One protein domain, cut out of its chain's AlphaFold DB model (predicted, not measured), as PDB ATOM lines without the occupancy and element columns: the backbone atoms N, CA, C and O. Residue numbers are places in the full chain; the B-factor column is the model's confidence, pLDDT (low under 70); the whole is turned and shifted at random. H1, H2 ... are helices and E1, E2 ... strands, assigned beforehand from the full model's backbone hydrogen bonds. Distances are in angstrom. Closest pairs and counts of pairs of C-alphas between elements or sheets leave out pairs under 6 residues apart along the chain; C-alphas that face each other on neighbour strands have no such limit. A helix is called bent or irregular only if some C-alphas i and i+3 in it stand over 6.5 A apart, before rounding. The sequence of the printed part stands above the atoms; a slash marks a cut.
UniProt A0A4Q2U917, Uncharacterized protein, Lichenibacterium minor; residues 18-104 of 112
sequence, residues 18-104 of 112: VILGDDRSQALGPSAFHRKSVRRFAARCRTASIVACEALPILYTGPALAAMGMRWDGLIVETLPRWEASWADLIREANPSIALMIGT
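AT A GLANCE: This is residues 18 to 104 of the 112 residues of an uncharacterized protein of Lichenibacterium minor (UniProt A0A4Q2U917). A small four-stranded parallel sheet lies between two helices, H2 covering one face and H3 the other, in three layers; a short third helix, H1, packs on the last residues of H3 and only grazes the sheet. The long unnamed stretch of residues 22 to 34 leads from E1, at one edge of the sheet, to H1. The 87 printed residues hold three named helices and four named strands, in the order E1 H1 E2 H2 E3 H3 E4, and the sheet runs E1 E3 E2 E4. The class is mixed, helices and strands; the whole is compact, with a radius of gyration of the C-alphas of 11.7 A and spans of 34 by 28 by 17 A.

HOW THE PARTS SIT: Begin with the inner strands E3, residues 74 to 78, and E2, residues 47 to 51: they are parallel at 11 degrees, with N 51 and O 77 2.7 A apart. Beside E3 look for the edge strand E1, residues 18 to 21, parallel at 9 degrees, with N 20 and O 76 2.8 A apart. Beside E2 find the other edge strand, E4, residues 99 to 103, parallel at 12 degrees, with N 103 and O 50 2.8 A apart. H2, residues 57 to 68, lies over E3 and E2 at a height over the sheet of 8.1 A and runs along the strands, at 24 degrees to E2 on the local plane; its closest C-alphas to E3 are Pro 63 and Gly 74, 4.2 A. On the opposite face H3, residues 81 to 94, lies over E2 at a height of 9.4 A and runs along the strands, at 10 degrees to E2 on the local plane; the closest C-alphas are Ile 50 and Glu 84, 6.7 A. H3 touches H1, residues 35 to 42, with its residues 90 to 94 alone, about perpendicular at 74 degrees; the closest C-alphas are those of Arg 39 and Ala 94, 5.2 A apart. H2 is apart from H1 and H3. E2, H2, E3 form a strand-helix-strand unit, two parallel neighbours with a helix between along the chain; E1, H1, E2 and E3, H3, E4 are split units, with another strand between their two in the sheet; the three crossovers are right-handed. Each O i to N i+4 pair is within hydrogen-bond range in H1, 6 of 8 in H2 and 8 of 10 in H3.

IN THESE COORDINATES: Find C-alpha 18 at (-35.597, -34.778, 6.886), where E1 begins. From C-alpha 81 at (-33.104, -45.419, -9.752), H3 runs 20.8 A; it is irregular, with C-alphas 82 and 85 7.4 A apart. H2 runs 15.9 A and is neither bent nor irregular, but only just: C-alphas 59 and 62 are 6.5 A apart. H1 measures 10.5 A, E1 9.7 A, E2 13.3 A, and E3 and E4 13.4 A each. E4 ends at C-alpha 103, (-40.169, -46.722, -4.380).

THE WHOLE: The two C-alphas farthest apart are those of Gln 26 and Gly 69, 34.3 A. The printed part has no cut; the link E1 to H1 is long, with 13 residues, and the others are tight. Mean pLDDT of the printed part is 94.3, and no printed residue is under 70.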
ATOM      1  N   VAL A  18     -36.580 -35.389   7.795       94.56
ATOM      2  CA  VAL A  18     -35.597 -34.778   6.886       94.56
ATOM      3  C   VAL A  18     -35.764 -35.356   5.499       94.56
ATOM      4  O   VAL A  18     -35.850 -36.573   5.340       94.56
ATOM      5  N   ILE A  19     -35.742 -34.472   4.507       95.12
ATOM      6  CA  ILE A  19     -35.748 -34.823   3.091       95.12
ATOM      7  C   ILE A  19     -34.370 -34.494   2.511       95.12
ATOM      8  O   ILE A  19     -33.880 -33.373   2.651       95.12
ATOM      9  N   LEU A  20     -33.741 -35.477   1.871       94.81
ATOM     10  CA  LEU A  20     -32.545 -35.309   1.053       94.81
ATOM     11  C   LEU A  20     -32.971 -35.297  -0.416       94.81
ATOM     12  O   LEU A  20     -33.299 -36.344  -0.968       94.81
ATOM     13  N   GLY A  21     -32.976 -34.116  -1.033       92.81
ATOM     14  CA  GLY A  21     -33.262 -33.958  -2.460       92.81
ATOM     15  C   GLY A  21     -32.004 -34.146  -3.306       92.81
ATOM     16  O   GLY A  21     -31.295 -33.181  -3.581       92.81
ATOM     17  N   ASP A  22     -31.710 -35.375  -3.717       90.25
ATOM     18  CA  ASP A  22     -30.633 -35.723  -4.653       90.25
ATOM     19  C   ASP A  22     -31.140 -35.603  -6.097       90.25
ATOM     20  O   ASP A  22     -31.277 -36.605  -6.789       90.25
ATOM     21  N   ASP A  23     -31.487 -34.367  -6.493       81.38
ATOM     22  CA  ASP A  23     -31.933 -33.919  -7.827       81.38
ATOM     23  C   ASP A  23     -32.463 -35.035  -8.750       81.38
ATOM     24  O   ASP A  23     -31.707 -35.724  -9.435       81.38
ATOM     25  N   ARG A  24     -33.788 -35.160  -8.873       76.81
ATOM     26  CA  ARG A  24     -34.415 -36.204  -9.704       76.81
ATOM     27  C   ARG A  24     -34.165 -36.069 -11.216       76.81
ATOM     28  O   ARG A  24     -34.658 -36.893 -11.976       76.81
ATOM     29  N   SER A  25     -33.422 -35.062 -11.675       82.38
ATOM     30  CA  SER A  25     -32.962 -34.930 -13.063       82.38
ATOM     31  C   SER A  25     -31.475 -35.262 -13.234       82.38
ATOM     32  O   SER A  25     -31.083 -35.847 -14.245       82.38
ATOM     33  N   GLN A  26     -30.641 -34.952 -12.237       87.25
ATOM     34  CA  GLN A  26     -29.180 -35.091 -12.307       87.25
ATOM     35  C   GLN A  26     -28.554 -35.687 -11.039       87.25
ATOM     36  O   GLN A  26     -27.411 -35.372 -10.711       87.25
ATOM     37  N   ALA A  27     -29.276 -36.574 -10.353       90.81
ATOM     38  CA  ALA A  27     -28.856 -37.189  -9.098       90.81
ATOM     39  C   ALA A  27     -27.386 -37.623  -9.135       90.81
ATOM     40  O   ALA A  27     -26.946 -38.312 -10.073       90.81
ATOM     41  N   LEU A  28     -26.642 -37.233  -8.103       93.06
ATOM     42  CA  LEU A  28     -25.209 -37.491  -7.944       93.06
ATOM     43  C   LEU A  28     -24.937 -38.558  -6.875       93.06
ATOM     44  O   LEU A  28     -23.783 -38.938  -6.648       93.06
ATOM     45  N   GLY A  29     -25.990 -39.046  -6.223       94.38
ATOM     46  CA  GLY A  29     -25.913 -40.096  -5.230       94.38
ATOM     47  C   GLY A  29     -25.355 -39.607  -3.891       94.38
ATOM     48  O   GLY A  29     -25.026 -38.430  -3.698       94.38
ATOM     49  N   PRO A  30     -25.160 -40.533  -2.939       95.44
ATOM     50  CA  PRO A  30     -24.762 -40.203  -1.570       95.44
ATOM     51  C   PRO A  30     -23.404 -39.497  -1.461       95.44
ATOM     52  O   PRO A  30     -23.138 -38.813  -0.472       95.44
ATOM     53  N   SER A  31     -22.532 -39.651  -2.462       93.00
ATOM     54  CA  SER A  31     -21.205 -39.027  -2.482       93.00
ATOM     55  C   SER A  31     -21.245 -37.499  -2.618       93.00
ATOM     56  O   SER A  31     -20.306 -36.824  -2.200       93.00
ATOM     57  N   ALA A  32     -22.340 -36.942  -3.145       92.50
ATOM     58  CA  ALA A  32     -22.524 -35.499  -3.268       92.50
ATOM     59  C   ALA A  32     -22.940 -34.817  -1.954       92.50
ATOM     60  O   ALA A  32     -22.932 -33.586  -1.873       92.50
ATOM     61  N   PHE A  33     -23.265 -35.605  -0.927       92.88
ATOM     62  CA  PHE A  33     -23.697 -35.140   0.385       92.88
ATOM     63  C   PHE A  33     -22.585 -35.292   1.422       92.88
ATOM     64  O   PHE A  33     -21.685 -36.128   1.316       92.88
ATOM     65  N   HIS A  34     -22.668 -34.515   2.503       93.94
ATOM     66  CA  HIS A  34     -21.755 -34.681   3.627       93.94
ATOM     67  C   HIS A  34     -22.053 -35.987   4.381       93.94
ATOM     68  O   HIS A  34     -22.901 -36.044   5.279       93.94
ATOM     69  N   ARG A  35     -21.307 -37.043   4.033       93.38
ATOM     70  CA  ARG A  35     -21.490 -38.424   4.513       93.38
ATOM     71  C   ARG A  35     -21.693 -38.533   6.026       93.38
ATOM     72  O   ARG A  35     -22.587 -39.246   6.471       93.38
ATOM     73  N   LYS A  36     -20.907 -37.814   6.839       94.38
ATOM     74  CA  LYS A  36     -21.026 -37.874   8.310       94.38
ATOM     75  C   LYS A  36     -22.360 -37.315   8.821       94.38
ATOM     76  O   LYS A  36     -22.886 -37.848   9.795       94.38
ATOM     77  N   SER A  37     -22.910 -36.277   8.186       94.62
ATOM     78  CA  SER A  37     -24.212 -35.711   8.575       94.62
ATOM     79  C   SER A  37     -25.347 -36.675   8.241       94.62
ATOM     80  O   SER A  37     -26.160 -36.968   9.115       94.62
ATOM     81  N   VAL A  38     -25.335 -37.238   7.028       95.38
ATOM     82  CA  VAL A  38     -26.329 -38.232   6.593       95.38
ATOM     83  C   VAL A  38     -26.335 -39.436   7.528       95.38
ATOM     84  O   VAL A  38     -27.376 -39.788   8.073       95.38
ATOM     85  N   ARG A  39     -25.163 -40.026   7.795       96.38
ATOM     86  CA  ARG A  39     -25.055 -41.187   8.690       96.38
ATOM     87  C   ARG A  39     -25.541 -40.893  10.099       96.38
ATOM     88  O   ARG A  39     -26.243 -41.710  10.680       96.38
ATOM     89  N   ARG A  40     -25.177 -39.732  10.657       95.12
ATOM     90  CA  ARG A  40     -25.605 -39.338  12.004       95.12
ATOM     91  C   ARG A  40     -27.125 -39.250  12.099       95.12
ATOM     92  O   ARG A  40     -27.683 -39.636  13.121       95.12
ATOM     93  N   PHE A  41     -27.782 -38.740  11.061       95.38
ATOM     94  CA  PHE A  41     -29.235 -38.667  11.050       95.38
ATOM     95  C   PHE A  41     -29.880 -40.035  10.797       95.38
ATOM     96  O   PHE A  41     -30.743 -40.438  11.569       95.38
ATOM     97  N   ALA A  42     -29.392 -40.812   9.828       96.81
ATOM     98  CA  ALA A  42     -29.884 -42.168   9.564       96.81
ATOM     99  C   ALA A  42     -29.777 -43.096  10.795       96.81
ATOM    100  O   ALA A  42     -30.709 -43.845  11.089       96.81
ATOM    101  N   ALA A  43     -28.696 -42.982  11.576       96.31
ATOM    102  CA  ALA A  43     -28.515 -43.697  12.843       96.31
ATOM    103  C   ALA A  43     -29.579 -43.354  13.903       96.31
ATOM    104  O   ALA A  43     -29.864 -44.157  14.788       96.31
ATOM    105  N   ARG A  44     -30.176 -42.158  13.829       93.81
ATOM    106  CA  ARG A  44     -31.266 -41.727  14.713       93.81
ATOM    107  C   ARG A  44     -32.625 -42.233  14.226       93.81
ATOM    108  O   ARG A  44     -33.503 -42.465  15.057       93.81
ATOM    109  N   CYS A  45     -32.824 -42.368  12.920       95.50
ATOM    110  CA  CYS A  45     -34.120 -42.701  12.338       95.50
ATOM    111  C   CYS A  45     -34.608 -44.106  12.718       95.50
ATOM    112  O   CYS A  45     -33.822 -45.016  12.962       95.50
ATOM    113  N   ARG A  46     -35.928 -44.302  12.748       94.00
ATOM    114  CA  ARG A  46     -36.536 -45.649  12.838       94.00
ATOM    115  C   ARG A  46     -37.136 -46.114  11.521       94.00
ATOM    116  O   ARG A  46     -37.265 -47.312  11.291       94.00
ATOM    117  N   THR A  47     -37.425 -45.167  10.642       96.56
ATOM    118  CA  THR A  47     -37.906 -45.418   9.292       96.56
ATOM    119  C   THR A  47     -37.203 -44.490   8.314       96.56
ATOM    120  O   THR A  47     -36.849 -43.355   8.655       96.56
ATOM    121  N   ALA A  48     -36.988 -44.996   7.108       98.06
ATOM    122  CA  ALA A  48     -36.557 -44.205   5.979       98.06
ATOM    123  C   ALA A  48     -37.298 -44.625   4.708       98.06
ATOM    124  O   ALA A  48     -37.723 -45.775   4.579       98.06
ATOM    125  N   SER A  49     -37.375 -43.703   3.757       98.25
ATOM    126  CA  SER A  49     -37.872 -43.965   2.412       98.25
ATOM    127  C   SER A  49     -36.876 -43.487   1.365       98.25
ATOM    128  O   SER A  49     -36.320 -42.398   1.495       98.25
ATOM    129  N   ILE A  50     -36.677 -44.277   0.313       97.75
ATOM    130  CA  ILE A  50     -35.994 -43.866  -0.917       97.75
ATOM    131  C   ILE A  50     -37.057 -43.748  -2.010       97.75
ATOM    132  O   ILE A  50     -37.750 -44.714  -2.321       97.75
ATOM    133  N   VAL A  51     -37.196 -42.549  -2.564       96.56
ATOM    134  CA  VAL A  51     -38.137 -42.167  -3.614       96.56
ATOM    135  C   VAL A  51     -37.335 -41.944  -4.890       96.56
ATOM    136  O   VAL A  51     -36.793 -40.866  -5.124       96.56
ATOM    137  N   ALA A  52     -37.230 -42.986  -5.703       95.00
ATOM    138  CA  ALA A  52     -36.521 -42.967  -6.978       95.00
ATOM    139  C   ALA A  52     -37.472 -43.062  -8.182       95.00
ATOM    140  O   ALA A  52     -37.076 -43.367  -9.303       95.00
ATOM    141  N   CYS A  53     -38.748 -42.777  -7.946       92.44
ATOM    142  CA  CYS A  53     -39.799 -42.704  -8.944       92.44
ATOM    143  C   CYS A  53     -40.501 -41.337  -8.885       92.44
ATOM    144  O   CYS A  53     -39.957 -40.344  -8.383       92.44
ATOM    145  N   GLU A  54     -41.709 -41.257  -9.440       89.31
ATOM    146  CA  GLU A  54     -42.598 -40.129  -9.183       89.31
ATOM    147  C   GLU A  54     -42.913 -39.983  -7.686       89.31
ATOM    148  O   GLU A  54     -42.788 -40.930  -6.908       89.31
ATOM    149  N   ALA A  55     -43.287 -38.776  -7.259       87.25
ATOM    150  CA  ALA A  55     -43.585 -38.509  -5.857       87.25
ATOM    151  C   ALA A  55     -44.891 -39.214  -5.453       87.25
ATOM    152  O   ALA A  55     -45.982 -38.664  -5.590       87.25
ATOM    153  N   LEU A  56     -44.778 -40.450  -4.966       90.44
ATOM    154  CA  LEU A  56     -45.909 -41.236  -4.483       90.44
ATOM    155  C   LEU A  56     -46.161 -40.930  -3.001       90.44
ATOM    156  O   LEU A  56     -45.283 -41.221  -2.182       90.44
ATOM    157  N   PRO A  57     -47.352 -40.430  -2.610       92.25
ATOM    158  CA  PRO A  57     -47.642 -40.031  -1.230       92.25
ATOM    159  C   PRO A  57     -47.306 -41.095  -0.178       92.25
ATOM    160  O   PRO A  57     -46.777 -40.775   0.885       92.25
ATOM    161  N   ILE A  58     -47.535 -42.372  -0.498       92.06
ATOM    162  CA  ILE A  58     -47.285 -43.498   0.411       92.06
ATOM    163  C   ILE A  58     -45.831 -43.573   0.904       92.06
ATOM    164  O   ILE A  58     -45.593 -43.959   2.048       92.06
ATOM    165  N   LEU A  59     -44.863 -43.145   0.085       93.88
ATOM    166  CA  LEU A  59     -43.442 -43.174   0.434       93.88
ATOM    167  C   LEU A  59     -43.075 -42.099   1.466       93.88
ATOM    168  O   LEU A  59     -42.092 -42.247   2.187       93.88
ATOM    169  N   TYR A  60     -43.872 -41.042   1.592       95.19
ATOM    170  CA  TYR A  60     -43.665 -39.968   2.567       95.19
ATOM    171  C   TYR A  60     -44.404 -40.259   3.880       95.19
ATOM    172  O   TYR A  60     -43.975 -39.831   4.954       95.19
ATOM    173  N   THR A  61     -45.490 -41.035   3.808       93.44
ATOM    174  CA  THR A  61     -46.367 -41.341   4.941       93.44
ATOM    175  C   THR A  61     -45.649 -42.068   6.075       93.44
ATOM    176  O   THR A  61     -45.865 -41.722   7.232       93.44
ATOM    177  N   GLY A  62     -44.778 -43.043   5.785       90.19
ATOM    178  CA  GLY A  62     -44.065 -43.806   6.823       90.19
ATOM    179  C   GLY A  62     -43.225 -42.913   7.753       90.19
ATOM    180  O   GLY A  62     -43.503 -42.855   8.956       90.19
ATOM    181  N   PRO A  63     -42.250 -42.157   7.213       93.31
ATOM    182  CA  PRO A  63     -41.478 -41.174   7.972       93.31
ATOM    183  C   PRO A  63     -42.331 -40.120   8.686       93.31
ATOM    184  O   PRO A  63     -42.054 -39.800   9.844       93.31
ATOM    185  N   ALA A  64     -43.394 -39.623   8.046       93.31
ATOM    186  CA  ALA A  64     -44.297 -38.646   8.654       93.31
ATOM    187  C   ALA A  64     -45.077 -39.219   9.851       93.31
ATOM    188  O   ALA A  64     -45.125 -38.599  10.915       93.31
ATOM    189  N   LEU A  65     -45.649 -40.420   9.722       92.88
ATOM    190  CA  LEU A  65     -46.369 -41.097  10.805       92.88
ATOM    191  C   LEU A  65     -45.443 -41.454  11.969       92.88
ATOM    192  O   LEU A  65     -45.834 -41.297  13.126       92.88
ATOM    193  N   ALA A  66     -44.211 -41.885  11.691       90.19
ATOM    194  CA  ALA A  66     -43.232 -42.164  12.737       90.19
ATOM    195  C   ALA A  66     -42.899 -40.908  13.559       90.19
ATOM    196  O   ALA A  66     -42.799 -40.988  14.787       90.19
ATOM    197  N   ALA A  67     -42.798 -39.748  12.908       92.62
ATOM    198  CA  ALA A  67     -42.615 -38.478  13.596       92.62
ATOM    199  C   ALA A  67     -43.859 -38.074  14.400       92.62
ATOM    200  O   ALA A  67     -43.752 -37.821  15.599       92.62
ATOM    201  N   MET A  68     -45.041 -38.052  13.782       93.31
ATOM    202  CA  MET A  68     -46.262 -37.572  14.440       93.31
ATOM    203  C   MET A  68     -46.737 -38.489  15.576       93.31
ATOM    204  O   MET A  68     -47.059 -37.998  16.655       93.31
ATOM    205  N   GLY A  69     -46.768 -39.803  15.346       91.44
ATOM    206  CA  GLY A  69     -47.316 -40.781  16.290       91.44
ATOM    207  C   GLY A  69     -46.289 -41.313  17.283       91.44
ATOM    208  O   GLY A  69     -46.518 -41.289  18.488       91.44
ATOM    209  N   MET A  70     -45.132 -41.765  16.789       90.94
ATOM    210  CA  MET A  70     -44.123 -42.455  17.612       90.94
ATOM    211  C   MET A  70     -43.019 -41.530  18.137       90.94
ATOM    212  O   MET A  70     -42.157 -41.965  18.901       90.94
ATOM    213  N   ARG A  71     -43.027 -40.250  17.736       92.69
ATOM    214  CA  ARG A  71     -42.004 -39.251  18.090       92.69
ATOM    215  C   ARG A  71     -40.588 -39.669  17.670       92.69
ATOM    216  O   ARG A  71     -39.604 -39.290  18.308       92.69
ATOM    217  N   TRP A  72     -40.474 -40.422  16.577       94.50
ATOM    218  CA  TRP A  72     -39.199 -40.847  15.997       94.50
ATOM    219  C   TRP A  72     -38.779 -39.966  14.827       94.50
ATOM    220  O   TRP A  72     -39.611 -39.410  14.122       94.50
ATOM    221  N   ASP A  73     -37.470 -39.866  14.596       95.81
ATOM    222  CA  ASP A  73     -36.980 -39.202  13.389       95.81
ATOM    223  C   ASP A  73     -37.244 -40.080  12.155       95.81
ATOM    224  O   ASP A  73     -37.093 -41.309  12.205       95.81
ATOM    225  N   GLY A  74     -37.583 -39.432  11.045       95.94
ATOM    226  CA  GLY A  74     -37.812 -40.051   9.745       95.94
ATOM    227  C   GLY A  74     -36.911 -39.443   8.673       95.94
ATOM    228  O   GLY A  74     -36.646 -38.240   8.687       95.94
ATOM    229  N   LEU A  75     -36.435 -40.273   7.749       97.19
ATOM    230  CA  LEU A  75     -35.604 -39.850   6.620       97.19
ATOM    231  C   LEU A  75     -36.316 -40.142   5.297       97.19
ATOM    232  O   LEU A  75     -36.863 -41.220   5.105       97.19
ATOM    233  N   ILE A  76     -36.270 -39.199   4.370       97.94
ATOM    234  CA  ILE A  76     -36.739 -39.372   2.998       97.94
ATOM    235  C   ILE A  76     -35.586 -38.984   2.079       97.94
ATOM    236  O   ILE A  76     -34.948 -37.954   2.283       97.94
ATOM    237  N   VAL A  77     -35.297 -39.812   1.086       97.50
ATOM    238  CA  VAL A  77     -34.301 -39.538   0.050       97.50
ATOM    239  C   VAL A  77     -35.012 -39.536  -1.288       97.50
ATOM    240  O   VAL A  77     -35.552 -40.557  -1.685       97.50
ATOM    241  N   GLU A  78     -35.001 -38.413  -1.989       96.25
ATOM    242  CA  GLU A  78     -35.500 -38.313  -3.358       96.25
ATOM    243  C   GLU A  78     -34.306 -38.386  -4.306       96.25
ATOM    244  O   GLU A  78     -33.383 -37.588  -4.174       96.25
ATOM    245  N   THR A  79     -34.280 -39.351  -5.222       96.00
ATOM    246  CA  THR A  79     -33.112 -39.617  -6.082       96.00
ATOM    247  C   THR A  79     -33.538 -40.228  -7.426       96.00
ATOM    248  O   THR A  79     -34.706 -40.157  -7.806       96.00
ATOM    249  N   LEU A  80     -32.592 -40.809  -8.169       94.81
ATOM    250  CA  LEU A  80     -32.822 -41.577  -9.394       94.81
ATOM    251  C   LEU A  80     -32.558 -43.077  -9.180       94.81
ATOM    252  O   LEU A  80     -31.701 -43.417  -8.358       94.81
ATOM    253  N   PRO A  81     -33.183 -43.974  -9.976       94.81
ATOM    254  CA  PRO A  81     -33.104 -45.419  -9.752       94.81
ATOM    255  C   PRO A  81     -31.695 -45.992  -9.629       94.81
ATOM    256  O   PRO A  81     -31.405 -46.805  -8.755       94.81
ATOM    257  N   ARG A  82     -30.762 -45.486 -10.443       94.50
ATOM    258  CA  ARG A  82     -29.353 -45.906 -10.429       94.50
ATOM    259  C   ARG A  82     -28.638 -45.724  -9.079       94.50
ATOM    260  O   ARG A  82     -27.599 -46.341  -8.875       94.50
ATOM    261  N   TRP A  83     -29.148 -44.874  -8.183       96.44
ATOM    262  CA  TRP A  83     -28.535 -44.585  -6.882       96.44
ATOM    263  C   TRP A  83     -29.265 -45.214  -5.697       96.44
ATOM    264  O   TRP A  83     -28.772 -45.111  -4.572       96.44
ATOM    265  N   GLU A  84     -30.400 -45.882  -5.918       95.50
ATOM    266  CA  GLU A  84     -31.202 -46.499  -4.855       95.50
ATOM    267  C   GLU A  84     -30.367 -47.423  -3.971       95.50
ATOM    268  O   GLU A  84     -30.368 -47.279  -2.749       95.50
ATOM    269  N   ALA A  85     -29.609 -48.331  -4.594       96.94
ATOM    270  CA  ALA A  85     -28.765 -49.285  -3.884       96.94
ATOM    271  C   ALA A  85     -27.709 -48.571  -3.029       96.94
ATOM    272  O   ALA A  85     -27.593 -48.838  -1.837       96.94
ATOM    273  N   SER A  86     -27.011 -47.580  -3.593       97.94
ATOM    274  CA  SER A  86     -25.983 -46.827  -2.866       97.94
ATOM    275  C   SER A  86     -26.550 -46.042  -1.678       97.94
ATOM    276  O   SER A  86     -25.897 -45.927  -0.637       97.94
ATOM    277  N   TRP A  87     -27.760 -45.497  -1.812       98.06
ATOM    278  CA  TRP A  87     -28.462 -44.843  -0.711       98.06
ATOM    279  C   TRP A  87     -28.915 -45.844   0.352       98.06
ATOM    280  O   TRP A  87     -28.710 -45.593   1.542       98.06
ATOM    281  N   ALA A  88     -29.472 -46.983  -0.059       98.31
ATOM    282  CA  ALA A  88     -29.892 -48.047   0.845       98.31
ATOM    283  C   ALA A  88     -28.711 -48.588   1.660       98.31
ATOM    284  O   ALA A  88     -28.836 -48.739   2.877       98.31
ATOM    285  N   ASP A  89     -27.563 -48.800   1.021       98.50
ATOM    286  CA  ASP A  89     -26.334 -49.250   1.672       98.50
ATOM    287  C   ASP A  89     -25.856 -48.238   2.710       98.50
ATOM    288  O   ASP A  89     -25.637 -48.602   3.862       98.50
ATOM    289  N   LEU A  90     -25.767 -46.949   2.358       98.38
ATOM    290  CA  LEU A  90     -25.356 -45.907   3.305       98.38
ATOM    291  C   LEU A  90     -26.291 -45.825   4.521       98.38
ATOM    292  O   LEU A  90     -25.830 -45.639   5.652       98.38
ATOM    293  N   ILE A  91     -27.600 -45.931   4.290       98.44
ATOM    294  CA  ILE A  91     -28.618 -45.870   5.340       98.44
ATOM    295  C   ILE A  91     -28.517 -47.096   6.254       98.44
ATOM    296  O   ILE A  91     -28.465 -46.937   7.475       98.44
ATOM    297  N   ARG A  92     -28.425 -48.304   5.689       98.38
ATOM    298  CA  ARG A  92     -28.309 -49.557   6.453       98.38
ATOM    299  C   ARG A  92     -26.975 -49.678   7.180       98.38
ATOM    300  O   ARG A  92     -26.948 -50.148   8.310       98.38
ATOM    301  N   GLU A  93     -25.885 -49.189   6.595       98.25
ATOM    302  CA  GLU A  93     -24.577 -49.120   7.256       98.25
ATOM    303  C   GLU A  93     -24.621 -48.208   8.494       98.25
ATOM    304  O   GLU A  93     -23.937 -48.450   9.488       98.25
ATOM    305  N   ALA A  94     -25.422 -47.140   8.454       98.06
ATOM    306  CA  ALA A  94     -25.633 -46.267   9.604       98.06
ATOM    307  C   ALA A  94     -26.637 -46.839  10.617       98.06
ATOM    308  O   ALA A  94     -26.534 -46.540  11.806       98.06
ATOM    309  N   ASN A  95     -27.611 -47.624  10.152       98.19
ATOM    310  CA  ASN A  95     -28.663 -48.204  10.974       98.19
ATOM    311  C   ASN A  95     -29.190 -49.521  10.373       98.19
ATOM    312  O   ASN A  95     -30.137 -49.502   9.583       98.19
ATOM    313  N   PRO A  96     -28.641 -50.676  10.783       97.44
ATOM    314  CA  PRO A  96     -29.049 -51.972  10.235       97.44
ATOM    315  C   PRO A  96     -30.503 -52.356  10.548       97.44
ATOM    316  O   PRO A  96     -31.084 -53.180   9.851       97.44
ATOM    317  N   SER A  97     -31.095 -51.760  11.589       96.56
ATOM    318  CA  SER A  97     -32.463 -52.046  12.052       96.56
ATOM    319  C   SER A  97     -33.543 -51.137  11.459       96.56
ATOM    320  O   SER A  97     -34.704 -51.225  11.856       96.56
ATOM    321  N   ILE A  98     -33.177 -50.216  10.565       96.88
ATOM    322  CA  ILE A  98     -34.118 -49.226  10.039       96.88
ATOM    323  C   ILE A  98     -35.164 -49.876   9.126       96.88
ATOM    324  O   ILE A  98     -34.835 -50.653   8.228       96.88
ATOM    325  N   ALA A  99     -36.435 -49.516   9.316       96.31
ATOM    326  CA  ALA A  99     -37.487 -49.881   8.376       96.31
ATOM    327  C   ALA A  99     -37.345 -49.028   7.106       96.31
ATOM    328  O   ALA A  99     -37.676 -47.839   7.119       96.31
ATOM    329  N   LEU A 100     -36.812 -49.622   6.035       97.50
ATOM    330  CA  LEU A 100     -36.524 -48.937   4.774       97.50
ATOM    331  C   LEU A 100     -37.541 -49.315   3.694       97.50
ATOM    332  O   LEU A 100     -37.610 -50.477   3.292       97.50
ATOM    333  N   MET A 101     -38.279 -48.325   3.194       96.81
ATOM    334  CA  MET A 101     -39.142 -48.455   2.020       96.81
ATOM    335  C   MET A 101     -38.430 -47.892   0.787       96.81
ATOM    336  O   MET A 101     -37.794 -46.843   0.865       96.81
ATOM    337  N   ILE A 102     -38.527 -48.575  -0.352       95.94
ATOM    338  CA  ILE A 102     -37.949 -48.107  -1.618       95.94
ATOM    339  C   ILE A 102     -39.060 -48.087  -2.661       95.94
ATOM    340  O   ILE A 102     -39.679 -49.113  -2.934       95.94
ATOM    341  N   GLY A 103     -39.326 -46.906  -3.211       94.50
ATOM    342  CA  GLY A 103     -40.169 -46.722  -4.380       94.50
ATOM    343  C   GLY A 103     -39.296 -46.518  -5.607       94.50
ATOM    344  O   GLY A 103     -38.520 -45.566  -5.656       94.50
ATOM    345  N   THR A 104     -39.444 -47.407  -6.582       92.12
ATOM    346  CA  THR A 104     -38.717 -47.380  -7.854       92.12
ATOM    347  C   THR A 104     -39.693 -47.365  -9.030       92.12
ATOM    348  O   THR A 104     -40.908 -47.504  -8.855       92.12
TER     349      THR A 104